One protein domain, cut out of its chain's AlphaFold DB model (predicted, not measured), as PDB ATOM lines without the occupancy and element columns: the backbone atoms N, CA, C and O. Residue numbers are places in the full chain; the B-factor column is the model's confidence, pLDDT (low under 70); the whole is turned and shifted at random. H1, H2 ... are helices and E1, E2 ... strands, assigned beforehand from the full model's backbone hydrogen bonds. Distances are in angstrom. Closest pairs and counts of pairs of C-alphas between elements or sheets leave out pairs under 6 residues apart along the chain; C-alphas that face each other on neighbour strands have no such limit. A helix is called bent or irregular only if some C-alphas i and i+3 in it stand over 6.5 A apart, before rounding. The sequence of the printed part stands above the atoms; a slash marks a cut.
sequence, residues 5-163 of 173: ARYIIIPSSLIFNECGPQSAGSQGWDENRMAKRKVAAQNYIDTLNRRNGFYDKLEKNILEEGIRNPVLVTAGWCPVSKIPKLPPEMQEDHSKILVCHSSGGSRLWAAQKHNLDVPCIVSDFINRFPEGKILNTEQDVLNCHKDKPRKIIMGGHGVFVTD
ATOM      1  N   ALA A   5      43.754  44.478  32.876       97.75
ATOM      2  CA  ALA A   5      42.704  44.267  31.888       97.75
ATOM      3  C   ALA A   5      42.211  45.627  31.383       97.75
ATOM      4  O   ALA A   5      41.900  46.514  32.182       97.75
ATOM      5  N   ARG A   6      42.144  45.803  30.063       98.25
ATOM      6  CA  ARG A   6      41.764  47.071  29.434       98.25
ATOM      7  C   ARG A   6      40.746  46.866  28.330       98.25
ATOM      8  O   ARG A   6      40.858  45.913  27.571       98.25
ATOM      9  N   TYR A   7      39.795  47.781  28.204       98.38
ATOM     10  CA  TYR A   7      38.959  47.907  27.017       98.38
ATOM     11  C   TYR A   7      39.492  49.022  26.119       98.38
ATOM     12  O   TYR A   7      39.678  50.152  26.578       98.38
ATOM     13  N   ILE A   8      39.732  48.706  24.848       98.44
ATOM     14  CA  ILE A   8      40.264  49.643  23.854       98.44
ATOM     15  C   ILE A   8      39.872  49.214  22.434       98.44
ATOM     16  O   ILE A   8      39.651  48.033  22.175       98.44
ATOM     17  N   ILE A   9      39.777  50.176  21.517       98.31
ATOM     18  CA  ILE A   9      39.593  49.937  20.083       98.31
ATOM     19  C   ILE A   9      40.971  49.871  19.411       98.31
ATOM     20  O   ILE A   9      41.774  50.785  19.585       98.31
ATOM     21  N   ILE A  10      41.257  48.798  18.671       98.06
ATOM     22  CA  ILE A  10      42.570  48.561  18.046       98.06
ATOM     23  C   ILE A  10      42.387  48.253  16.554       98.06
ATOM     24  O   ILE A  10      41.521  47.435  16.228       98.06
ATOM     25  N   PRO A  11      43.226  48.803  15.655       98.12
ATOM     26  CA  PRO A  11      43.275  48.364  14.263       98.12
ATOM     27  C   PRO A  11      43.498  46.853  14.155       98.12
ATOM     28  O   PRO A  11      44.486  46.317  14.668       98.12
ATOM     29  N   SER A  12      42.591  46.145  13.475       97.56
ATOM     30  CA  SER A  12      42.622  44.673  13.383       97.56
ATOM     31  C   SER A  12      43.924  44.110  12.804       97.56
ATOM     32  O   SER A  12      44.325  42.992  13.141       97.56
ATOM     33  N   SER A  13      44.599  44.886  11.957       95.88
ATOM     34  CA  SER A  13      45.874  44.547  11.324       95.88
ATOM     35  C   SER A  13      47.038  44.411  12.311       95.88
ATOM     36  O   SER A  13      48.014  43.735  11.999       95.88
ATOM     37  N   LEU A  14      46.935  44.992  13.512       96.19
ATOM     38  CA  LEU A  14      47.974  44.901  14.543       96.19
ATOM     39  C   LEU A  14      47.884  43.622  15.386       96.19
ATOM     40  O   LEU A  14      48.821  43.308  16.119       96.19
ATOM     41  N   ILE A  15      46.759  42.905  15.329       96.75
ATOM     42  CA  ILE A  15      46.480  41.762  16.203       96.75
ATOM     43  C   ILE A  15      46.762  40.465  15.447       96.75
ATOM     44  O   ILE A  15      46.128  40.170  14.435       96.75
ATOM     45  N   PHE A  16      47.650  39.623  15.970       94.88
ATOM     46  CA  PHE A  16      47.840  38.278  15.438       94.88
ATOM     47  C   PHE A  16      46.671  37.365  15.843       94.88
ATOM     48  O   PHE A  16      46.330  37.239  17.021       94.88
ATOM     49  N   ASN A  17      46.038  36.715  14.865       93.81
ATOM     50  CA  ASN A  17      44.828  35.922  15.067       93.81
ATOM     51  C   ASN A  17      45.145  34.426  15.241       93.81
ATOM     52  O   ASN A  17      45.032  33.636  14.305       93.81
ATOM     53  N   GLU A  18      45.550  34.028  16.450       90.88
ATOM     54  CA  GLU A  18      45.942  32.641  16.735       90.88
ATOM     55  C   GLU A  18      44.736  31.690  16.864       90.88
ATOM     56  O   GLU A  18      44.859  30.498  16.593       90.88
ATOM     57  N   CYS A  19      43.556  32.179  17.252       88.12
ATOM     58  CA  CYS A  19      42.351  31.346  17.377       88.12
ATOM     59  C   CYS A  19      41.387  31.432  16.178       88.12
ATOM     60  O   CYS A  19      40.280  30.901  16.246       88.12
ATOM     61  N   GLY A  20      41.781  32.105  15.092       86.19
ATOM     62  CA  GLY A  20      41.007  32.218  13.852       86.19
ATOM     63  C   GLY A  20      41.481  31.277  12.734       86.19
ATOM     64  O   GLY A  20      42.432  30.522  12.921       86.19
ATOM     65  N   PRO A  21      40.878  31.348  11.531       83.75
ATOM     66  CA  PRO A  21      41.194  30.463  10.399       83.75
ATOM     67  C   PRO A  21      42.680  30.397  10.035       83.75
ATOM     68  O   PRO A  21      43.171  29.376   9.561       83.75
ATOM     69  N   GLN A  22      43.413  31.486  10.270       75.81
ATOM     70  CA  GLN A  22      44.835  31.614   9.956       75.81
ATOM     71  C   GLN A  22      45.720  30.639  10.754       75.81
ATOM     72  O   GLN A  22      46.849  30.368  10.342       75.81
ATOM     73  N   SER A  23      45.220  30.064  11.854       73.88
ATOM     74  CA  SER A  23      45.941  29.047  12.624       73.88
ATOM     75  C   SER A  23      45.728  27.611  12.142       73.88
ATOM     76  O   SER A  23      46.400  26.710  12.642       73.88
ATOM     77  N   ALA A  24      44.887  27.378  11.125       61.38
ATOM     78  CA  ALA A  24      44.550  26.047  10.608       61.38
ATOM     79  C   ALA A  24      45.693  25.330   9.839       61.38
ATOM     80  O   ALA A  24      45.455  24.313   9.192       61.38
ATOM     81  N   GLY A  25      46.934  25.833   9.881       61.47
ATOM     82  CA  GLY A  25      48.042  25.390   9.024       61.47
ATOM     83  C   GLY A  25      49.375  25.103   9.729       61.47
ATOM     84  O   GLY A  25      49.494  25.093  10.952       61.47
ATOM     85  N   SER A  26      50.412  24.863   8.918       59.31
ATOM     86  CA  SER A  26      51.771  24.518   9.364       59.31
ATOM     87  C   SER A  26      52.444  25.621  10.198       59.31
ATOM     88  O   SER A  26      52.272  26.812   9.931       59.31
ATOM     89  N   GLN A  27      53.275  25.228  11.169       67.56
ATOM     90  CA  GLN A  27      54.117  26.145  11.953       67.56
ATOM     91  C   GLN A  27      55.218  26.765  11.085       67.56
ATOM     92  O   GLN A  27      55.873  26.013  10.384       67.56
ATOM     93  N   GLY A  28      55.483  28.073  11.170       74.31
ATOM     94  CA  GLY A  28      56.607  28.761  10.506       74.31
ATOM     95  C   GLY A  28      56.188  29.830   9.488       74.31
ATOM     96  O   GLY A  28      55.040  29.856   9.054       74.31
ATOM     97  N   TRP A  29      57.128  30.714   9.137       84.50
ATOM     98  CA  TRP A  29      56.867  31.996   8.455       84.50
ATOM     99  C   TRP A  29      57.540  32.152   7.090       84.50
ATOM    100  O   TRP A  29      57.491  33.230   6.509       84.50
ATOM    101  N   ASP A  30      58.140  31.087   6.556       88.75
ATOM    102  CA  ASP A  30      58.604  31.093   5.169       88.75
ATOM    103  C   ASP A  30      57.425  31.138   4.181       88.75
ATOM    104  O   ASP A  30      56.300  30.741   4.503       88.75
ATOM    105  N   GLU A  31      57.692  31.600   2.960       88.00
ATOM    106  CA  GLU A  31      56.679  31.810   1.918       88.00
ATOM    107  C   GLU A  31      55.829  30.562   1.647       88.00
ATOM    108  O   GLU A  31      54.603  30.652   1.546       88.00
ATOM    109  N   ASN A  32      56.449  29.377   1.605       87.81
ATOM    110  CA  ASN A  32      55.739  28.122   1.363       87.81
ATOM    111  C   ASN A  32      54.770  27.797   2.503       87.81
ATOM    112  O   ASN A  32      53.643  27.350   2.269       87.81
ATOM    113  N   ARG A  33      55.183  28.016   3.754       86.56
ATOM    114  CA  ARG A  33      54.315  27.809   4.921       86.56
ATOM    115  C   ARG A  33      53.219  28.862   5.013       86.56
ATOM    116  O   ARG A  33      52.090  28.511   5.353       86.56
ATOM    117  N   MET A  34      53.507  30.107   4.649       86.56
ATOM    118  CA  MET A  34      52.508  31.175   4.560       86.56
ATOM    119  C   MET A  34      51.444  30.870   3.498       86.56
ATOM    120  O   MET A  34      50.248  30.980   3.776       86.56
ATOM    121  N   ALA A  35      51.849  30.382   2.324       88.12
ATOM    122  CA  ALA A  35      50.923  29.927   1.290       88.12
ATOM    123  C   ALA A  35      50.041  28.765   1.785       88.12
ATOM    124  O   ALA A  35      48.818  28.806   1.640       88.12
ATOM    125  N   LYS A  36      50.632  27.765   2.456       87.81
ATOM    126  CA  LYS A  36      49.883  26.648   3.062       87.81
ATOM    127  C   LYS A  36      48.895  27.112   4.131       87.81
ATOM    128  O   LYS A  36      47.771  26.620   4.159       87.81
ATOM    129  N   ARG A  37      49.281  28.067   4.986       86.62
ATOM    130  CA  ARG A  37      48.385  28.679   5.984       86.62
ATOM    131  C   ARG A  37      47.190  29.351   5.318       86.62
ATOM    132  O   ARG A  37      46.067  29.137   5.759       86.62
ATOM    133  N   LYS A  38      47.412  30.098   4.231       88.25
ATOM    134  CA  LYS A  38      46.334  30.753   3.476       88.25
ATOM    135  C   LYS A  38      45.345  29.739   2.895       88.25
ATOM    136  O   LYS A  38      44.140  29.915   3.050       88.25
ATOM    137  N   VAL A  39      45.843  28.661   2.284       90.81
ATOM    138  CA  VAL A  39      44.993  27.585   1.742       90.81
ATOM    139  C   VAL A  39      44.215  26.878   2.854       90.81
ATOM    140  O   VAL A  39      43.013  26.671   2.726       90.81
ATOM    141  N   ALA A  40      44.870  26.539   3.967       90.06
ATOM    142  CA  ALA A  40      44.212  25.877   5.089       90.06
ATOM    143  C   ALA A  40      43.125  26.756   5.729       90.06
ATOM    144  O   ALA A  40      42.030  26.268   6.011       90.06
ATOM    145  N   ALA A  41      43.400  28.053   5.890       91.06
ATOM    146  CA  ALA A  41      42.423  29.028   6.358       91.06
ATOM    147  C   ALA A  41      41.203  29.090   5.431       91.06
ATOM    148  O   ALA A  41      40.074  29.033   5.912       91.06
ATOM    149  N   GLN A  42      41.421  29.141   4.111       92.62
ATOM    150  CA  GLN A  42      40.329  29.161   3.137       92.62
ATOM    151  C   GLN A  42      39.496  27.875   3.185       92.62
ATOM    152  O   GLN A  42      38.278  27.945   3.282       92.62
ATOM    153  N   ASN A  43      40.136  26.703   3.232       92.12
ATOM    154  CA  ASN A  43      39.431  25.422   3.339       92.12
ATOM    155  C   ASN A  43      38.565  25.336   4.607       92.12
ATOM    156  O   ASN A  43      37.461  24.786   4.575       92.12
ATOM    157  N   TYR A  44      39.060  25.868   5.729       91.19
ATOM    158  CA  TYR A  44      38.305  25.938   6.979       91.19
ATOM    159  C   TYR A  44      37.059  26.825   6.837       91.19
ATOM    160  O   TYR A  44      35.962  26.413   7.218       91.19
ATOM    161  N   ILE A  45      37.221  28.004   6.231       92.88
ATOM    162  CA  ILE A  45      36.126  28.944   5.957       92.88
ATOM    163  C   ILE A  45      35.081  28.303   5.041       92.88
ATOM    164  O   ILE A  45      33.905  28.257   5.399       92.88
ATOM    165  N   ASP A  46      35.509  27.730   3.916       93.94
ATOM    166  CA  ASP A  46      34.630  27.101   2.927       93.94
ATOM    167  C   ASP A  46      33.839  25.936   3.528       93.94
ATOM    168  O   ASP A  46      32.660  25.748   3.228       93.94
ATOM    169  N   THR A  47      34.470  25.158   4.411       92.25
ATOM    170  CA  THR A  47      33.818  24.037   5.098       92.25
ATOM    171  C   THR A  47      32.690  24.520   6.008       92.25
ATOM    172  O   THR A  47      31.595  23.952   5.981       92.25
ATOM    173  N   LEU A  48      32.925  25.571   6.797       91.31
ATOM    174  CA  LEU A  48      31.894  26.131   7.672       91.31
ATOM    175  C   LEU A  48      30.799  26.844   6.871       91.31
ATOM    176  O   LEU A  48      29.617  26.630   7.135       91.31
ATOM    177  N   ASN A  49      31.161  27.591   5.829       93.88
ATOM    178  CA  ASN A  49      30.185  28.219   4.941       93.88
ATOM    179  C   ASN A  49      29.296  27.196   4.231       93.88
ATOM    180  O   ASN A  49      28.080  27.362   4.211       93.88
ATOM    181  N   ARG A  50      29.854  26.084   3.740       94.69
ATOM    182  CA  ARG A  50      29.053  25.005   3.144       94.69
ATOM    183  C   ARG A  50      28.075  24.387   4.144       94.69
ATOM    184  O   ARG A  50      26.988  23.976   3.752       94.69
ATOM    185  N   ARG A  51      28.460  24.288   5.419       90.75
ATOM    186  CA  ARG A  51      27.635  23.650   6.450       90.75
ATOM    187  C   ARG A  51      26.457  24.522   6.880       90.75
ATOM    188  O   ARG A  51      25.372  23.992   7.088       90.75
ATOM    189  N   ASN A  52      26.671  25.822   7.081       89.25
ATOM    190  CA  ASN A  52      25.645  26.707   7.648       89.25
ATOM    191  C   ASN A  52      25.790  28.198   7.268       89.25
ATOM    192  O   ASN A  52      25.067  29.037   7.816       89.25
ATOM    193  N   GLY A  53      26.698  28.540   6.349       92.88
ATOM    194  CA  GLY A  53      26.972  29.920   5.932       92.88
ATOM    195  C   GLY A  53      27.655  30.773   7.004       92.88
ATOM    196  O   GLY A  53      27.466  31.985   7.009       92.88
ATOM    197  N   PHE A  54      28.363  30.158   7.960       92.00
ATOM    198  CA  PHE A  54      28.863  30.830   9.164       92.00
ATOM    199  C   PHE A  54      29.642  32.125   8.901       92.00
ATOM    200  O   PHE A  54      29.287  33.165   9.450       92.00
ATOM    201  N   TYR A  55      30.706  32.065   8.097       94.06
ATOM    202  CA  TYR A  55      31.573  33.214   7.843       94.06
ATOM    203  C   TYR A  55      30.893  34.259   6.969       94.06
ATOM    204  O   TYR A  55      31.059  35.440   7.249       94.06
ATOM    205  N   ASP A  56      30.081  33.850   5.993       95.00
ATOM    206  CA  ASP A  56      29.348  34.791   5.136       95.00
ATOM    207  C   ASP A  56      28.328  35.599   5.948       95.00
ATOM    208  O   ASP A  56      28.261  36.824   5.842       95.00
ATOM    209  N   LYS A  57      27.572  34.923   6.824       94.50
ATOM    210  CA  LYS A  57      26.629  35.571   7.748       94.50
ATOM    211  C   LYS A  57      27.357  36.464   8.750       94.50
ATOM    212  O   LYS A  57      26.929  37.586   8.995       94.50
ATOM    213  N   LEU A  58      28.464  35.981   9.320       93.12
ATOM    214  CA  LEU A  58      29.261  36.743  10.280       93.12
ATOM    215  C   LEU A  58      29.841  38.016   9.653       93.12
ATOM    216  O   LEU A  58      29.764  39.082  10.259       93.12
ATOM    217  N   GLU A  59      30.424  37.897   8.462       95.25
ATOM    218  CA  GLU A  59      30.999  39.009   7.710       95.25
ATOM    219  C   GLU A  59      29.927  40.044   7.374       95.25
ATOM    220  O   GLU A  59      30.115  41.221   7.678       95.25
ATOM    221  N   LYS A  60      28.781  39.606   6.841       94.88
ATOM    222  CA  LYS A  60      27.639  40.482   6.569       94.88
ATOM    223  C   LYS A  60      27.203  41.248   7.823       94.88
ATOM    224  O   LYS A  60      27.137  42.472   7.788       94.88
ATOM    225  N   ASN A  61      26.987  40.554   8.941       92.50
ATOM    226  CA  ASN A  61      26.531  41.192  10.179       92.50
ATOM    227  C   ASN A  61      27.555  42.192  10.734       92.50
ATOM    228  O   ASN A  61      27.168  43.234  11.249       92.50
ATOM    229  N   ILE A  62      28.858  41.907  10.627       94.69
ATOM    230  CA  ILE A  62      29.904  42.849  11.060       94.69
ATOM    231  C   ILE A  62      29.917  44.102  10.181       94.69
ATOM    232  O   ILE A  62      30.128  45.193  10.702       94.69
ATOM    233  N   LEU A  63      29.687  43.966   8.874       95.12
ATOM    234  CA  LEU A  63      29.617  45.113   7.966       95.12
ATOM    235  C   LEU A  63      28.351  45.958   8.175       95.12
ATOM    236  O   LEU A  63      28.397  47.168   7.973       95.12
ATOM    237  N   GLU A  64      27.241  45.341   8.586       94.06
ATOM    238  CA  GLU A  64      25.962  46.028   8.814       94.06
ATOM    239  C   GLU A  64      25.854  46.649  10.218       94.06
ATOM    240  O   GLU A  64      25.439  47.799  10.356       94.06
ATOM    241  N   GLU A  65      26.234  45.916  11.268       91.06
ATOM    242  CA  GLU A  65      26.024  46.314  12.671       91.06
ATOM    243  C   GLU A  65      27.317  46.652  13.429       91.06
ATOM    244  O   GLU A  65      27.269  47.116  14.573       91.06
ATOM    245  N   GLY A  66      28.478  46.386  12.833       92.81
ATOM    246  CA  GLY A  66      29.757  46.425  13.530       92.81
ATOM    247  C   GLY A  66      29.984  45.223  14.454       92.81
ATOM    248  O   GLY A  66      29.208  44.269  14.544       92.81
ATOM    249  N   ILE A  67      31.104  45.255  15.174       92.94
ATOM    250  CA  ILE A  67      31.498  44.176  16.084       92.94
ATOM    251  C   ILE A  67      30.777  44.347  17.426       92.94
ATOM    252  O   ILE A  67      31.133  45.199  18.237       92.94
ATOM    253  N   ARG A  68      29.781  43.491  17.683       90.56
ATOM    254  CA  ARG A  68      28.920  43.559  18.881       90.56
ATOM    255  C   ARG A  68      29.635  43.204  20.187       90.56
ATOM    256  O   ARG A  68      29.313  43.745  21.239       90.56
ATOM    257  N   ASN A  69      30.580  42.268  20.126       92.88
ATOM    258  CA  ASN A  69      31.302  41.770  21.296       92.88
ATOM    259  C   ASN A  69      32.803  41.935  21.084       92.88
ATOM    260  O   ASN A  69      33.279  41.654  19.979       92.88
ATOM    261  N   PRO A  70      33.568  42.297  22.122       95.69
ATOM    262  CA  PRO A  70      34.995  42.507  21.983       95.69
ATOM    263  C   PRO A  70      35.758  41.208  21.713       95.69
ATOM    264  O   PRO A  70      35.319  40.106  22.065       95.69
ATOM    265  N   VAL A  71      36.919  41.349  21.081       95.75
ATOM    266  CA  VAL A  71      37.906  40.280  20.908       95.75
ATOM    267  C   VAL A  71      38.808  40.229  22.139       95.75
ATOM    268  O   VAL A  71      39.183  41.269  22.682       95.75
ATOM    269  N   LEU A  72      39.149  39.025  22.604       96.19
ATOM    270  CA  LEU A  72      40.060  38.864  23.736       96.19
ATOM    271  C   LEU A  72      41.498  38.811  23.241       96.19
ATOM    272  O   LEU A  72      41.874  37.917  22.482       96.19
ATOM    273  N   VAL A  73      42.300  39.766  23.696       97.12
ATOM    274  CA  VAL A  73      43.666  39.979  23.225       97.12
ATOM    275  C   VAL A  73      44.625  39.929  24.405       97.12
ATOM    276  O   VAL A  73      44.298  40.346  25.513       97.12
ATOM    277  N   THR A  74      45.827  39.417  24.187       96.44
ATOM    278  CA  THR A  74      46.932  39.522  25.141       96.44
ATOM    279  C   THR A  74      48.038  40.385  24.557       96.44
ATOM    280  O   THR A  74      48.421  40.185  23.405       96.44
ATOM    281  N   ALA A  75      48.537  41.335  25.348       97.19
ATOM    282  CA  ALA A  75      49.663  42.184  24.984       97.19
ATOM    283  C   ALA A  75      50.865  41.872  25.876       97.19
ATOM    284  O   ALA A  75      50.737  41.833  27.100       97.19
ATOM    285  N   GLY A  76      52.033  41.652  25.269       95.44
ATOM    286  CA  GLY A  76      53.284  41.466  26.009       95.44
ATOM    287  C   GLY A  76      53.522  40.085  26.623       95.44
ATOM    288  O   GLY A  76      54.530  39.887  27.298       95.44
ATOM    289  N   TRP A  77      52.620  39.126  26.412       93.19
ATOM    290  CA  TRP A  77      52.763  37.772  26.944       93.19
ATOM    291  C   TRP A  77      52.259  36.716  25.964       93.19
ATOM    292  O   TRP A  77      51.215  36.873  25.338       93.19
ATOM    293  N   CYS A  78      52.997  35.612  25.867       90.44
ATOM    294  CA  CYS A  78      52.608  34.409  25.144       90.44
ATOM    295  C   CYS A  78      53.279  33.196  25.817       90.44
ATOM    296  O   CYS A  78      54.433  33.308  26.244       90.44
ATOM    297  N   PRO A  79      52.617  32.028  25.929       89.69
ATOM    298  CA  PRO A  79      53.272  30.810  26.399       89.69
ATOM    299  C   PRO A  79      54.503  30.468  25.554       89.69
ATOM    300  O   PRO A  79      54.436  30.508  24.327       89.69
ATOM    301  N   VAL A  80      55.602  30.042  26.188       89.19
ATOM    302  CA  VAL A  80      56.869  29.715  25.496       89.19
ATOM    303  C   VAL A  80      56.662  28.714  24.351       89.19
ATOM    304  O   VAL A  80      57.210  28.880  23.268       89.19
ATOM    305  N   SER A  81      55.791  27.721  24.546       88.69
ATOM    306  CA  SER A  81      55.442  26.718  23.527       88.69
ATOM    307  C   SER A  81      54.712  27.280  22.301       88.69
ATOM    308  O   SER A  81      54.623  26.612  21.269       88.69
ATOM    309  N   LYS A  82      54.164  28.494  22.402       88.50
ATOM    310  CA  LYS A  82      53.451  29.192  21.331       88.50
ATOM    311  C   LYS A  82      54.299  30.263  20.645       88.50
ATOM    312  O   LYS A  82      53.957  30.623  19.522       88.50
ATOM    313  N   ILE A  83      55.409  30.711  21.242       89.56
ATOM    314  CA  ILE A  83      56.299  31.727  20.650       89.56
ATOM    315  C   ILE A  83      56.705  31.365  19.210       89.56
ATOM    316  O   ILE A  83      56.462  32.189  18.335       89.56
ATOM    317  N   PRO A  84      57.160  30.136  18.879       89.00
ATOM    318  CA  PRO A  84      57.555  29.795  17.503       89.00
ATOM    319  C   PRO A  84      56.432  29.896  16.454       89.00
ATOM    320  O   PRO A  84      56.683  29.819  15.249       89.00
ATOM    321  N   LYS A  85      55.170  30.018  16.889       86.38
ATOM    322  CA  LYS A  85      54.012  30.190  16.006       86.38
ATOM    323  C   LYS A  85      53.710  31.656  15.703       86.38
ATOM    324  O   LYS A  85      53.011  31.894  14.721       86.38
ATOM    325  N   LEU A  86      54.208  32.594  16.509       90.00
ATOM    326  CA  LEU A  86      53.993  34.037  16.359       90.00
ATOM    327  C   LEU A  86      54.793  34.612  15.187       90.00
ATOM    328  O   LEU A  86      55.813  34.017  14.849       90.00
ATOM    329  N   PRO A  87      54.386  35.746  14.589       90.25
ATOM    330  CA  PRO A  87      55.188  36.459  13.591       90.25
ATOM    331  C   PRO A  87      56.634  36.687  14.060       90.25
ATOM    332  O   PRO A  87      56.813  36.918  15.259       90.25
ATOM    333  N   PRO A  88      57.660  36.616  13.186       91.19
ATOM    334  CA  PRO A  88      59.067  36.741  13.588       91.19
ATOM    335  C   PRO A  88      59.341  37.971  14.459       91.19
ATOM    336  O   PRO A  88      59.973  37.867  15.506       91.19
ATOM    337  N   GLU A  89      58.745  39.111  14.114       92.06
ATOM    338  CA  GLU A  89      58.875  40.355  14.866       92.06
ATOM    339  C   GLU A  89      58.333  40.263  16.302       92.06
ATOM    340  O   GLU A  89      58.826  40.956  17.186       92.06
ATOM    341  N   MET A  90      57.343  39.401  16.551       94.25
ATOM    342  CA  MET A  90      56.796  39.129  17.886       94.25
ATOM    343  C   MET A  90      57.558  38.014  18.618       94.25
ATOM    344  O   MET A  90      57.436  37.902  19.838       94.25
ATOM    345  N   GLN A  91      58.308  37.173  17.898       92.50
ATOM    346  CA  GLN A  91      59.199  36.172  18.499       92.50
ATOM    347  C   GLN A  91      60.426  36.831  19.124       92.50
ATOM    348  O   GLN A  91      60.876  36.413  20.187       92.50
ATOM    349  N   GLU A  92      60.959  37.849  18.450       91.81
ATOM    350  CA  GLU A  92      62.175  38.557  18.852       91.81
ATOM    351  C   GLU A  92      61.912  39.618  19.927       91.81
ATOM    352  O   GLU A  92      62.763  39.866  20.779       91.81
ATOM    353  N   ASP A  93      60.731  40.241  19.899       93.69
ATOM    354  CA  ASP A  93      60.387  41.360  20.767       93.69
ATOM    355  C   ASP A  93      59.014  41.156  21.411       93.69
ATOM    356  O   ASP A  93      57.956  41.356  20.804       93.69
ATOM    357  N   HIS A  94      59.034  40.805  22.697       89.94
ATOM    358  CA  HIS A  94      57.817  40.585  23.469       89.94
ATOM    359  C   HIS A  94      56.935  41.838  23.560       89.94
ATOM    360  O   HIS A  94      55.723  41.700  23.700       89.94
ATOM    361  N   SER A  95      57.489  43.051  23.430       93.81
ATOM    362  CA  SER A  95      56.692  44.284  23.450       93.81
ATOM    363  C   SER A  95      55.745  44.396  22.247       93.81
ATOM    364  O   SER A  95      54.687  45.032  22.321       93.81
ATOM    365  N   LYS A  96      56.078  43.709  21.146       95.81
ATOM    366  CA  LYS A  96      55.266  43.670  19.928       95.81
ATOM    367  C   LYS A  96      54.140  42.649  19.991       95.81
ATOM    368  O   LYS A  96      53.194  42.789  19.218       95.81
ATOM    369  N   ILE A  97      54.191  41.688  20.919       96.12
ATOM    370  CA  ILE A  97      53.158  40.659  21.079       96.12
ATOM    371  C   ILE A  97      51.799  41.326  21.291       96.12
ATOM    372  O   ILE A  97      51.589  42.039  22.275       96.12
ATOM    373  N   LEU A  98      50.881  41.052  20.366       97.00
ATOM    374  CA  LEU A  98      49.474  41.412  20.453       97.00
ATOM    375  C   LEU A  98      48.654  40.313  19.782       97.00
ATOM    376  O   LEU A  98      48.621  40.221  18.557       97.00
ATOM    377  N   VAL A  99      48.054  39.429  20.576       95.56
ATOM    378  CA  VAL A  99      47.538  38.158  20.055       95.56
ATOM    379  C   VAL A  99      46.146  37.843  20.581       95.56
ATOM    380  O   VAL A  99      45.876  37.932  21.777       95.56
ATOM    381  N   CYS A 100      45.272  37.410  19.676       94.62
ATOM    382  CA  CYS A 100      43.980  36.824  19.994       94.62
ATOM    383  C   CYS A 100      44.122  35.301  20.146       94.62
ATOM    384  O   CYS A 100      44.263  34.579  19.158       94.62
ATOM    385  N   HIS A 101      44.118  34.820  21.393       86.44
ATOM    386  CA  HIS A 101      44.396  33.415  21.725       86.44
ATOM    387  C   HIS A 101      43.152  32.581  22.063       86.44
ATOM    388  O   HIS A 101      43.196  31.357  21.950       86.44
ATOM    389  N   SER A 102      42.074  33.207  22.541       82.81
ATOM    390  CA  SER A 102      40.992  32.489  23.235       82.81
ATOM    391  C   SER A 102      39.613  32.713  22.631       82.81
ATOM    392  O   SER A 102      38.859  31.758  22.478       82.81
ATOM    393  N   SER A 103      39.261  33.951  22.277       89.50
ATOM    394  CA  SER A 103      37.905  34.266  21.833       89.50
ATOM    395  C   SER A 103      37.859  35.460  20.894       89.50
ATOM    396  O   SER A 103      38.482  36.492  21.132       89.50
ATOM    397  N   GLY A 104      37.058  35.315  19.837       91.69
ATOM    398  CA  GLY A 104      36.849  36.350  18.830       91.69
ATOM    399  C   GLY A 104      37.647  36.166  17.545       91.69
ATOM    400  O   GLY A 104      37.570  37.038  16.690       91.69
ATOM    401  N   GLY A 105      38.337  35.038  17.353       93.50
ATOM    402  CA  GLY A 105      39.137  34.781  16.150       93.50
ATOM    403  C   GLY A 105      38.359  34.907  14.836       93.50
ATOM    404  O   GLY A 105      38.847  35.522  13.891       93.50
ATOM    405  N   SER A 106      37.116  34.421  14.772       93.19
ATOM    406  CA  SER A 106      36.271  34.577  13.575       93.19
ATOM    407  C   SER A 106      35.857  36.028  13.314       93.19
ATOM    408  O   SER A 106      35.865  36.467  12.167       93.19
ATOM    409  N   ARG A 107      35.552  36.793  14.373       94.56
ATOM    410  CA  ARG A 107      35.235  38.232  14.280       94.56
ATOM    411  C   ARG A 107      36.458  39.026  13.831       94.56
ATOM    412  O   ARG A 107      36.360  39.862  12.942       94.56
ATOM    413  N   LEU A 108      37.617  38.707  14.404       96.12
ATOM    414  CA  LEU A 108      38.889  39.310  14.035       96.12
ATOM    415  C   LEU A 108      39.256  39.003  12.580       96.12
ATOM    416  O   LEU A 108      39.727  39.892  11.888       96.12
ATOM    417  N   TRP A 109      38.993  37.788  12.085       95.44
ATOM    418  CA  TRP A 109      39.206  37.458  10.674       95.44
ATOM    419  C   TRP A 109      38.390  38.364   9.743       95.44
ATOM    420  O   TRP A 109      38.950  38.932   8.808       95.44
ATOM    421  N   ALA A 110      37.094  38.540  10.024       95.50
ATOM    422  CA  ALA A 110      36.235  39.406   9.220       95.50
ATOM    423  C   ALA A 110      36.713  40.866   9.284       95.50
ATOM    424  O   ALA A 110      36.825  41.526   8.255       95.50
ATOM    425  N   ALA A 111      37.089  41.344  10.473       96.94
ATOM    426  CA  ALA A 111      37.642  42.682  10.649       96.94
ATOM    427  C   ALA A 111      38.939  42.900   9.854       96.94
ATOM    428  O   ALA A 111      39.077  43.915   9.178       96.94
ATOM    429  N   GLN A 112      39.857  41.929   9.881       96.25
ATOM    430  CA  GLN A 112      41.126  41.980   9.151       96.25
ATOM    431  C   GLN A 112      40.923  41.993   7.636       96.25
ATOM    432  O   GLN A 112      41.626  42.716   6.935       96.25
ATOM    433  N   LYS A 113      39.950  41.225   7.128       95.44
ATOM    434  CA  LYS A 113      39.597  41.203   5.699       95.44
ATOM    435  C   LYS A 113      39.179  42.587   5.187       95.44
ATOM    436  O   LYS A 113      39.453  42.908   4.036       95.44
ATOM    437  N   HIS A 114      38.567  43.392   6.054       97.00
ATOM    438  CA  HIS A 114      38.019  44.715   5.734       97.00
ATOM    439  C   HIS A 114      38.797  45.882   6.353       97.00
ATOM    440  O   HIS A 114      38.342  47.019   6.281       97.00
ATOM    441  N   ASN A 115      39.966  45.621   6.948       96.94
ATOM    442  CA  ASN A 115      40.801  46.619   7.624       96.94
ATOM    443  C   ASN A 115      40.023  47.479   8.646       96.94
ATOM    444  O   ASN A 115      40.168  48.699   8.695       96.94
ATOM    445  N   LEU A 116      39.171  46.833   9.442       97.38
ATOM    446  CA  LEU A 116      38.356  47.496  10.459       97.38
ATOM    447  C   LEU A 116      39.105  47.629  11.785       97.38
ATOM    448  O   LEU A 116      39.958  46.802  12.128       97.38
ATOM    449  N   ASP A 117      38.706  48.622  12.567       98.00
ATOM    450  CA  ASP A 117      39.051  48.723  13.978       98.00
ATOM    451  C   ASP A 117      38.160  47.800  14.821       98.00
ATOM    452  O   ASP A 117      36.986  47.577  14.514       98.00
ATOM    453  N   VAL A 118      38.720  47.236  15.893       97.50
ATOM    454  CA  VAL A 118      38.079  46.165  16.664       97.50
ATOM    455  C   VAL A 118      38.028  46.514  18.145       97.50
ATOM    456  O   VAL A 118      39.075  46.797  18.736       97.50
ATOM    457  N   PRO A 119      36.851  46.430  18.795       98.00
ATOM    458  CA  PRO A 119      36.775  46.502  20.243       98.00
ATOM    459  C   PRO A 119      37.476  45.298  20.860       98.00
ATOM    460  O   PRO A 119      37.182  44.147  20.534       98.00
ATOM    461  N   CYS A 120      38.400  45.561  21.771       98.25
ATOM    462  CA  CYS A 120      39.234  44.550  22.395       98.25
ATOM    463  C   CYS A 120      39.133  44.633  23.914       98.25
ATOM    464  O   CYS A 120      39.104  45.720  24.489       98.25
ATOM    465  N   ILE A 121      39.140  43.468  24.559       98.19
ATOM    466  CA  ILE A 121      39.516  43.341  25.964       98.19
ATOM    467  C   ILE A 121      40.935  42.791  25.981       98.19
ATOM    468  O   ILE A 121      41.177  41.645  25.604       98.19
ATOM    469  N   VAL A 122      41.872  43.641  26.377       98.12
ATOM    470  CA  VAL A 122      43.302  43.368  26.364       98.12
ATOM    471  C   VAL A 122      43.753  42.975  27.761       98.12
ATOM    472  O   VAL A 122      43.533  43.707  28.720       98.12
ATOM    473  N   SER A 123      44.422  41.833  27.869       97.69
ATOM    474  CA  SER A 123      45.243  41.492  29.028       97.69
ATOM    475  C   SER A 123      46.627  42.107  28.815       97.69
ATOM    476  O   SER A 123      47.435  41.554  28.068       97.69
ATOM    477  N   ASP A 124      46.859  43.296  29.374       97.44
ATOM    478  CA  ASP A 124      48.038  44.122  29.097       97.44
ATOM    479  C   ASP A 124      49.146  43.893  30.136       97.44
ATOM    480  O   ASP A 124      49.096  44.421  31.250       97.44
ATOM    481  N   PHE A 125      50.138  43.070  29.785       96.94
ATOM    482  CA  PHE A 125      51.256  42.706  30.667       96.94
ATOM    483  C   PHE A 125      52.407  43.718  30.647       96.94
ATOM    484  O   PHE A 125      53.311  43.631  31.476       96.94
ATOM    485  N   ILE A 126      52.394  44.654  29.698       96.44
ATOM    486  CA  ILE A 126      53.506  45.577  29.423       96.44
ATOM    487  C   ILE A 126      53.075  47.047  29.443       96.44
ATOM    488  O   ILE A 126      53.870  47.921  29.114       96.44
ATOM    489  N   ASN A 127      51.828  47.323  29.837       96.50
ATOM    490  CA  ASN A 127      51.232  48.656  29.832       96.50
ATOM    491  C   ASN A 127      51.320  49.343  28.454       96.50
ATOM    492  O   ASN A 127      51.654  50.523  28.359       96.50
ATOM    493  N   ARG A 128      51.055  48.588  27.380       96.69
ATOM    494  CA  ARG A 128      51.099  49.085  25.996       96.69
ATOM    495  C   ARG A 128      49.966  50.061  25.682       96.69
ATOM    496  O   ARG A 128      50.130  50.877  24.783       96.69
ATOM    497  N   PHE A 129      48.850  49.977  26.405       97.19
ATOM    498  CA  PHE A 129      47.648  50.778  26.147       97.19
ATOM    499  C   PHE A 129      47.228  51.584  27.386       97.19
ATOM    500  O   PHE A 129      46.146  51.351  27.931       97.19
ATOM    501  N   PRO A 130      48.071  52.497  27.906       97.06
ATOM    502  CA  PRO A 130      47.783  53.228  29.142       97.06
ATOM    503  C   PRO A 130      46.451  54.000  29.116       97.06
ATOM    504  O   PRO A 130      45.810  54.137  30.158       97.06
ATOM    505  N   GLU A 131      46.016  54.441  27.938       97.44
ATOM    506  CA  GLU A 131      44.766  55.147  27.648       97.44
ATOM    507  C   GLU A 131      43.514  54.257  27.675       97.44
ATOM    508  O   GLU A 131      42.396  54.762  27.788       97.44
ATOM    509  N   GLY A 132      43.677  52.933  27.577       97.88
ATOM    510  CA  GLY A 132      42.562  51.990  27.569       97.88
ATOM    511  C   GLY A 132      41.821  51.968  28.907       97.88
ATOM    512  O   GLY A 132      42.445  51.971  29.975       97.88
ATOM    513  N   LYS A 133      40.486  51.877  28.860       98.31
ATOM    514  CA  LYS A 133      39.630  51.820  30.055       98.31
ATOM    515  C   LYS A 133      39.994  50.597  30.892       98.31
ATOM    516  O   LYS A 133      39.836  49.473  30.426       98.31
ATOM    517  N   ILE A 134      40.415  50.807  32.136       98.31
ATOM    518  CA  ILE A 134      40.746  49.718  33.063       98.31
ATOM    519  C   ILE A 134      39.477  48.939  33.436       98.31
ATOM    520  O   ILE A 134      38.436  49.531  33.728       98.31
ATOM    521  N   LEU A 135      39.578  47.608  33.430       97.94
ATOM    522  CA  LEU A 135      38.538  46.670  33.851       97.94
ATOM    523  C   LEU A 135      39.039  45.947  35.106       97.94
ATOM    524  O   LEU A 135      39.974  45.154  35.031       97.94
ATOM    525  N   ASN A 136      38.457  46.232  36.269       95.88
ATOM    526  CA  ASN A 136      38.946  45.681  37.539       95.88
ATOM    527  C   ASN A 136      38.210  44.404  37.943       95.88
ATOM    528  O   ASN A 136      38.700  43.639  38.771       95.88
ATOM    529  N   THR A 137      37.023  44.189  37.384       96.19
ATOM    530  CA  THR A 137      36.121  43.112  37.785       96.19
ATOM    531  C   THR A 137      35.591  42.340  36.583       96.19
ATOM    532  O   THR A 137      35.519  42.851  35.462       96.19
ATOM    533  N   GLU A 138      35.132  41.113  36.825       95.19
ATOM    534  CA  GLU A 138      34.421  40.323  35.813       95.19
ATOM    535  C   GLU A 138      33.156  41.045  35.325       95.19
ATOM    536  O   GLU A 138      32.803  40.949  34.152       95.19
ATOM    537  N   GLN A 139      32.511  41.835  36.191       95.25
ATOM    538  CA  GLN A 139      31.358  42.651  35.817       95.25
ATOM    539  C   GLN A 139      31.734  43.770  34.833       95.25
ATOM    540  O   GLN A 139      30.968  44.045  33.909       95.25
ATOM    541  N   ASP A 140      32.915  44.382  34.963       97.12
ATOM    542  CA  ASP A 140      33.401  45.375  33.995       97.12
ATOM    543  C   ASP A 140      33.582  44.748  32.609       97.12
ATOM    544  O   ASP A 140      33.129  45.301  31.607       97.12
ATOM    545  N   VAL A 141      34.182  43.554  32.563       96.00
ATOM    546  CA  VAL A 141      34.335  42.746  31.341       96.00
ATOM    547  C   VAL A 141      32.964  42.381  30.765       96.00
ATOM    548  O   VAL A 141      32.746  42.488  29.554       96.00
ATOM    549  N   LEU A 142      32.013  41.984  31.615       94.25
ATOM    550  CA  LEU A 142      30.652  41.634  31.208       94.25
ATOM    551  C   LEU A 142      29.942  42.827  30.576       94.25
ATOM    552  O   LEU A 142      29.254  42.683  29.565       94.25
ATOM    553  N   ASN A 143      30.134  44.021  31.132       95.56
ATOM    554  CA  ASN A 143      29.537  45.261  30.643       95.56
ATOM    555  C   ASN A 143      30.060  45.677  29.260       95.56
ATOM    556  O   ASN A 143      29.345  46.365  28.539       95.56
ATOM    557  N   CYS A 144      31.241  45.209  28.850       95.69
ATOM    558  CA  CYS A 144      31.787  45.440  27.510       95.69
ATOM    559  C   CYS A 144      31.165  44.561  26.409       95.69
ATOM    560  O   CYS A 144      31.422  44.809  25.233       95.69
ATOM    561  N   HIS A 145      30.386  43.532  26.755       93.12
ATOM    562  CA  HIS A 145      29.734  42.646  25.786       93.12
ATOM    563  C   HIS A 145      28.288  43.088  25.525       93.12
ATOM    564  O   HIS A 145      27.535  43.303  26.483       93.12
ATOM    565  N   LYS A 146      27.882  43.184  24.252       91.25
ATOM    566  CA  LYS A 146      26.472  43.361  23.866       91.25
ATOM    567  C   LYS A 146      25.695  42.067  24.109       91.25
ATOM    568  O   LYS A 146      24.679  42.093  24.792       91.25
ATOM    569  N   ASP A 147      26.236  40.943  23.646       89.44
ATOM    570  CA  ASP A 147      25.682  39.609  23.884       89.44
ATOM    571  C   ASP A 147      26.470  38.962  25.032       89.44
ATOM    572  O   ASP A 147      27.664  38.671  24.911       89.44
ATOM    573  N   LYS A 148      25.823  38.823  26.193       88.38
ATOM    574  CA  LYS A 148      26.506  38.477  27.444       88.38
ATOM    575  C   LYS A 148      27.049  37.038  27.409       88.38
ATOM    576  O   LYS A 148      26.256  36.115  27.227       88.38
ATOM    577  N   PRO A 149      28.362  36.812  27.624       88.75
ATOM    578  CA  PRO A 149      28.884  35.466  27.845       88.75
ATOM    579  C   PRO A 149      28.290  34.863  29.119       88.75
ATOM    580  O   PRO A 149      28.028  35.574  30.090       88.75
ATOM    581  N   ARG A 150      28.162  33.533  29.150       86.44
ATOM    582  CA  ARG A 150      27.685  32.818  30.343       86.44
ATOM    583  C   ARG A 150      28.649  32.943  31.519       86.44
ATOM    584  O   ARG A 150      28.222  32.986  32.670       86.44
ATOM    585  N   LYS A 151      29.952  32.942  31.231       89.19
ATOM    586  CA  LYS A 151      30.999  33.006  32.248       89.19
ATOM    587  C   LYS A 151      32.181  33.828  31.761       89.19
ATOM    588  O   LYS A 151      32.645  33.669  30.630       89.19
ATOM    589  N   ILE A 152      32.682  34.662  32.663       92.75
ATOM    590  CA  ILE A 152      33.958  35.363  32.557       92.75
ATOM    591  C   ILE A 152      34.873  34.792  33.631       92.75
ATOM    592  O   ILE A 152      34.410  34.404  34.698       92.75
ATOM    593  N   ILE A 153      36.158  34.676  33.313       92.56
ATOM    594  CA  ILE A 153      37.193  34.276  34.259       92.56
ATOM    595  C   ILE A 153      38.365  35.232  34.079       92.56
ATOM    596  O   ILE A 153      38.963  35.286  33.002       92.56
ATOM    597  N   MET A 154      38.718  35.960  35.134       93.38
ATOM    598  CA  MET A 154      39.953  36.749  35.181       93.38
ATOM    599  C   MET A 154      41.031  35.951  35.920       93.38
ATOM    600  O   MET A 154      41.067  35.911  37.146       93.38
ATOM    601  N   GLY A 155      41.893  35.265  35.166       90.25
ATOM    602  CA  GLY A 155      42.972  34.433  35.709       90.25
ATOM    603  C   GLY A 155      44.347  35.069  35.518       90.25
ATOM    604  O   GLY A 155      44.471  36.065  34.816       90.25
ATOM    605  N   GLY A 156      45.408  34.465  36.065       88.88
ATOM    606  CA  GLY A 156      46.784  34.990  35.964       88.88
ATOM    607  C   GLY A 156      47.374  35.051  34.544       88.88
ATOM    608  O   GLY A 156      48.427  35.649  34.340       88.88
ATOM    609  N   HIS A 157      46.695  34.452  33.564       86.50
ATOM    610  CA  HIS A 157      47.086  34.434  32.151       86.50
ATOM    611  C   HIS A 157      46.196  35.311  31.262       86.50
ATOM    612  O   HIS A 157      46.315  35.251  30.042       86.50
ATOM    613  N   GLY A 158      45.308  36.104  31.861       92.56
ATOM    614  CA  GLY A 158      44.421  37.010  31.144       92.56
ATOM    615  C   GLY A 158      42.942  36.775  31.427       92.56
ATOM    616  O   GLY A 158      42.552  36.031  32.334       92.56
ATOM    617  N   VAL A 159      42.125  37.439  30.617       93.25
ATOM    618  CA  VAL A 159      40.667  37.320  30.622       93.25
ATOM    619  C   VAL A 159      40.239  36.179  29.702       93.25
ATOM    620  O   VAL A 159      40.691  36.077  28.560       93.25
ATOM    621  N   PHE A 160      39.327  35.341  30.185       91.25
ATOM    622  CA  PHE A 160      38.717  34.251  29.431       91.25
ATOM    623  C   PHE A 160      37.197  34.372  29.479       91.25
ATOM    624  O   PHE A 160      36.623  34.775  30.488       91.25
ATOM    625  N   VAL A 161      36.551  33.990  28.382       89.62
ATOM    626  CA  VAL A 161      35.092  33.900  28.269       89.62
ATOM    627  C   VAL A 161      34.724  32.518  27.761       89.62
ATOM    628  O   VAL A 161      35.408  31.982  26.888       89.62
ATOM    629  N   THR A 162      33.646  31.947  28.289       79.81
ATOM    630  CA  THR A 162      33.069  30.697  27.779       79.81
ATOM    631  C   THR A 162      31.636  30.922  27.325       79.81
ATOM    632  O   THR A 162      30.965  31.848  27.787       79.81
ATOM    633  N   ASP A 163      31.180  30.059  26.417       69.88
ATOM    634  CA  ASP A 163      29.807  30.033  25.904       69.88
ATOM    635  C   ASP A 163      29.345  31.382  25.327       69.88
ATOM    636  O   ASP A 163      28.217  31.816  25.550       69.88
TER     637      ASP A 163
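What this domain is: This is residues 5 to 163 of the 173 residues of an uncharacterized protein of marine sediment metagenome (UniProt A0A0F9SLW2). A strongly twisted sheet of four strands, E1, E4, E2 and E3, has the helix H5 packed on one face, and beyond H5 the long helix H1 and the shorter H2 form an L, with H2 packing on H5. The small hairpin E5 and E6 comes close to the sheet with Gly 158 of E6, whose C-alpha is 5.0 A from that of Ser 123 of E4 and 7.0 A from that of Thr 74 of E2; H6 is next to E5, and H3 and H4 make a small corner of their own away from H1 and H2. The printed part has 159 residues, with six named helices and six named strands in the order E1 H1 H2 E2 H3 H4 E3 H5 E4 H6 E5 E6. The class is mixed, helices and strands; the larger sheet is mixed in its order E1 E4 E2 E3, and E5 and E6 form an antiparallel one. The whole is compact, with a radius of gyration of the C-alphas of 15.5 A, and rounded, spanning 42 by 38 by 25 A.

How they stand to each other: The larger sheet begins with E1, residues 5 to 11, an edge strand antiparallel to E4, residues 117 to 124, with N 6 and O 122 at 2.9 A and N 120 and O 8 at 2.8 A. E4 bends by 65 degrees at residue 121 and is parallel to E2, residues 71 to 75, with N 73 and O 121 at 2.9 A. E2 is antiparallel to the other edge strand, E3, residues 98 to 100, with N 74 and O 99 at 2.8 A. H5, residues 105 to 113, is on this sheet at a height over the sheet of 8.9 A; it lies only just over E1, on which 3 of its 9 C-alphas fall, and runs along the strands, at 7 degrees to E1 on the local plane. H5 touches H2, residues 54 to 65, at a steep tilt of 65 degrees, the same way; the closest C-alphas are those of Glu 59 and Ala 110, 5.5 A apart. H1, residues 31 to 52, touches H2 only at the corner, about perpendicular at 87 degrees, with the C-alphas of Leu 48 and Phe 54 closest at 5.8 A. H3, residues 80 to 85, and H4, residues 88 to 92, only just touch, with 3 pairs of C-alphas within 8 A, and only at the corner. E5, residues 151 to 155, and E6, residues 158 to 162, are a hairpin, with N 160 and O 153 at 2.8 A. The closest C-alphas of E4 and E6 are those of Ser 123 and Gly 158, 5.0 A apart. H6, residues 138 to 143, only grazes the larger sheet with residues 138 to 141; its closest C-alpha to E5 is that of Glu 138, 6.0 A from that of Ile 152. Every O i to N i+4 pair is within hydrogen-bond range in H1, H2, H4, H5 and H6; H3 has 0 of 2, and 2 of 3 O i to N i+3 pairs.

Where its parts are: E1 starts at C-alpha 5, (42.704, 44.267, 31.888), and is 18.1 A long. H1 measures 32.0 A from C-alpha 31, (56.679, 31.810, 1.918), and H2 16.1 A. E2 follows, then H3, irregular, with C-alphas 81 and 84 7.1 A apart, then H4 and E3. H5 is 12.3 A long and E4 18.2 A. H6, E5 and E6 follow, E6 ending at C-alpha 162, (33.069, 30.697, 27.779).

The domain as a whole: The C-alphas farthest apart, of Asn 32 and Gln 139, are 44.6 A apart. The printed part has no cut. The links E1 to H1 and E4 to H6 are long; in them residues 16 to 17 pair, parallel, with residues 99 to 100 of E3, and residues 133 to 134, antiparallel, with residues 6 to 7 of E1. The mean pLDDT of the printed part is 91.9, and residues 24 to 27 and residue 163 are under 70.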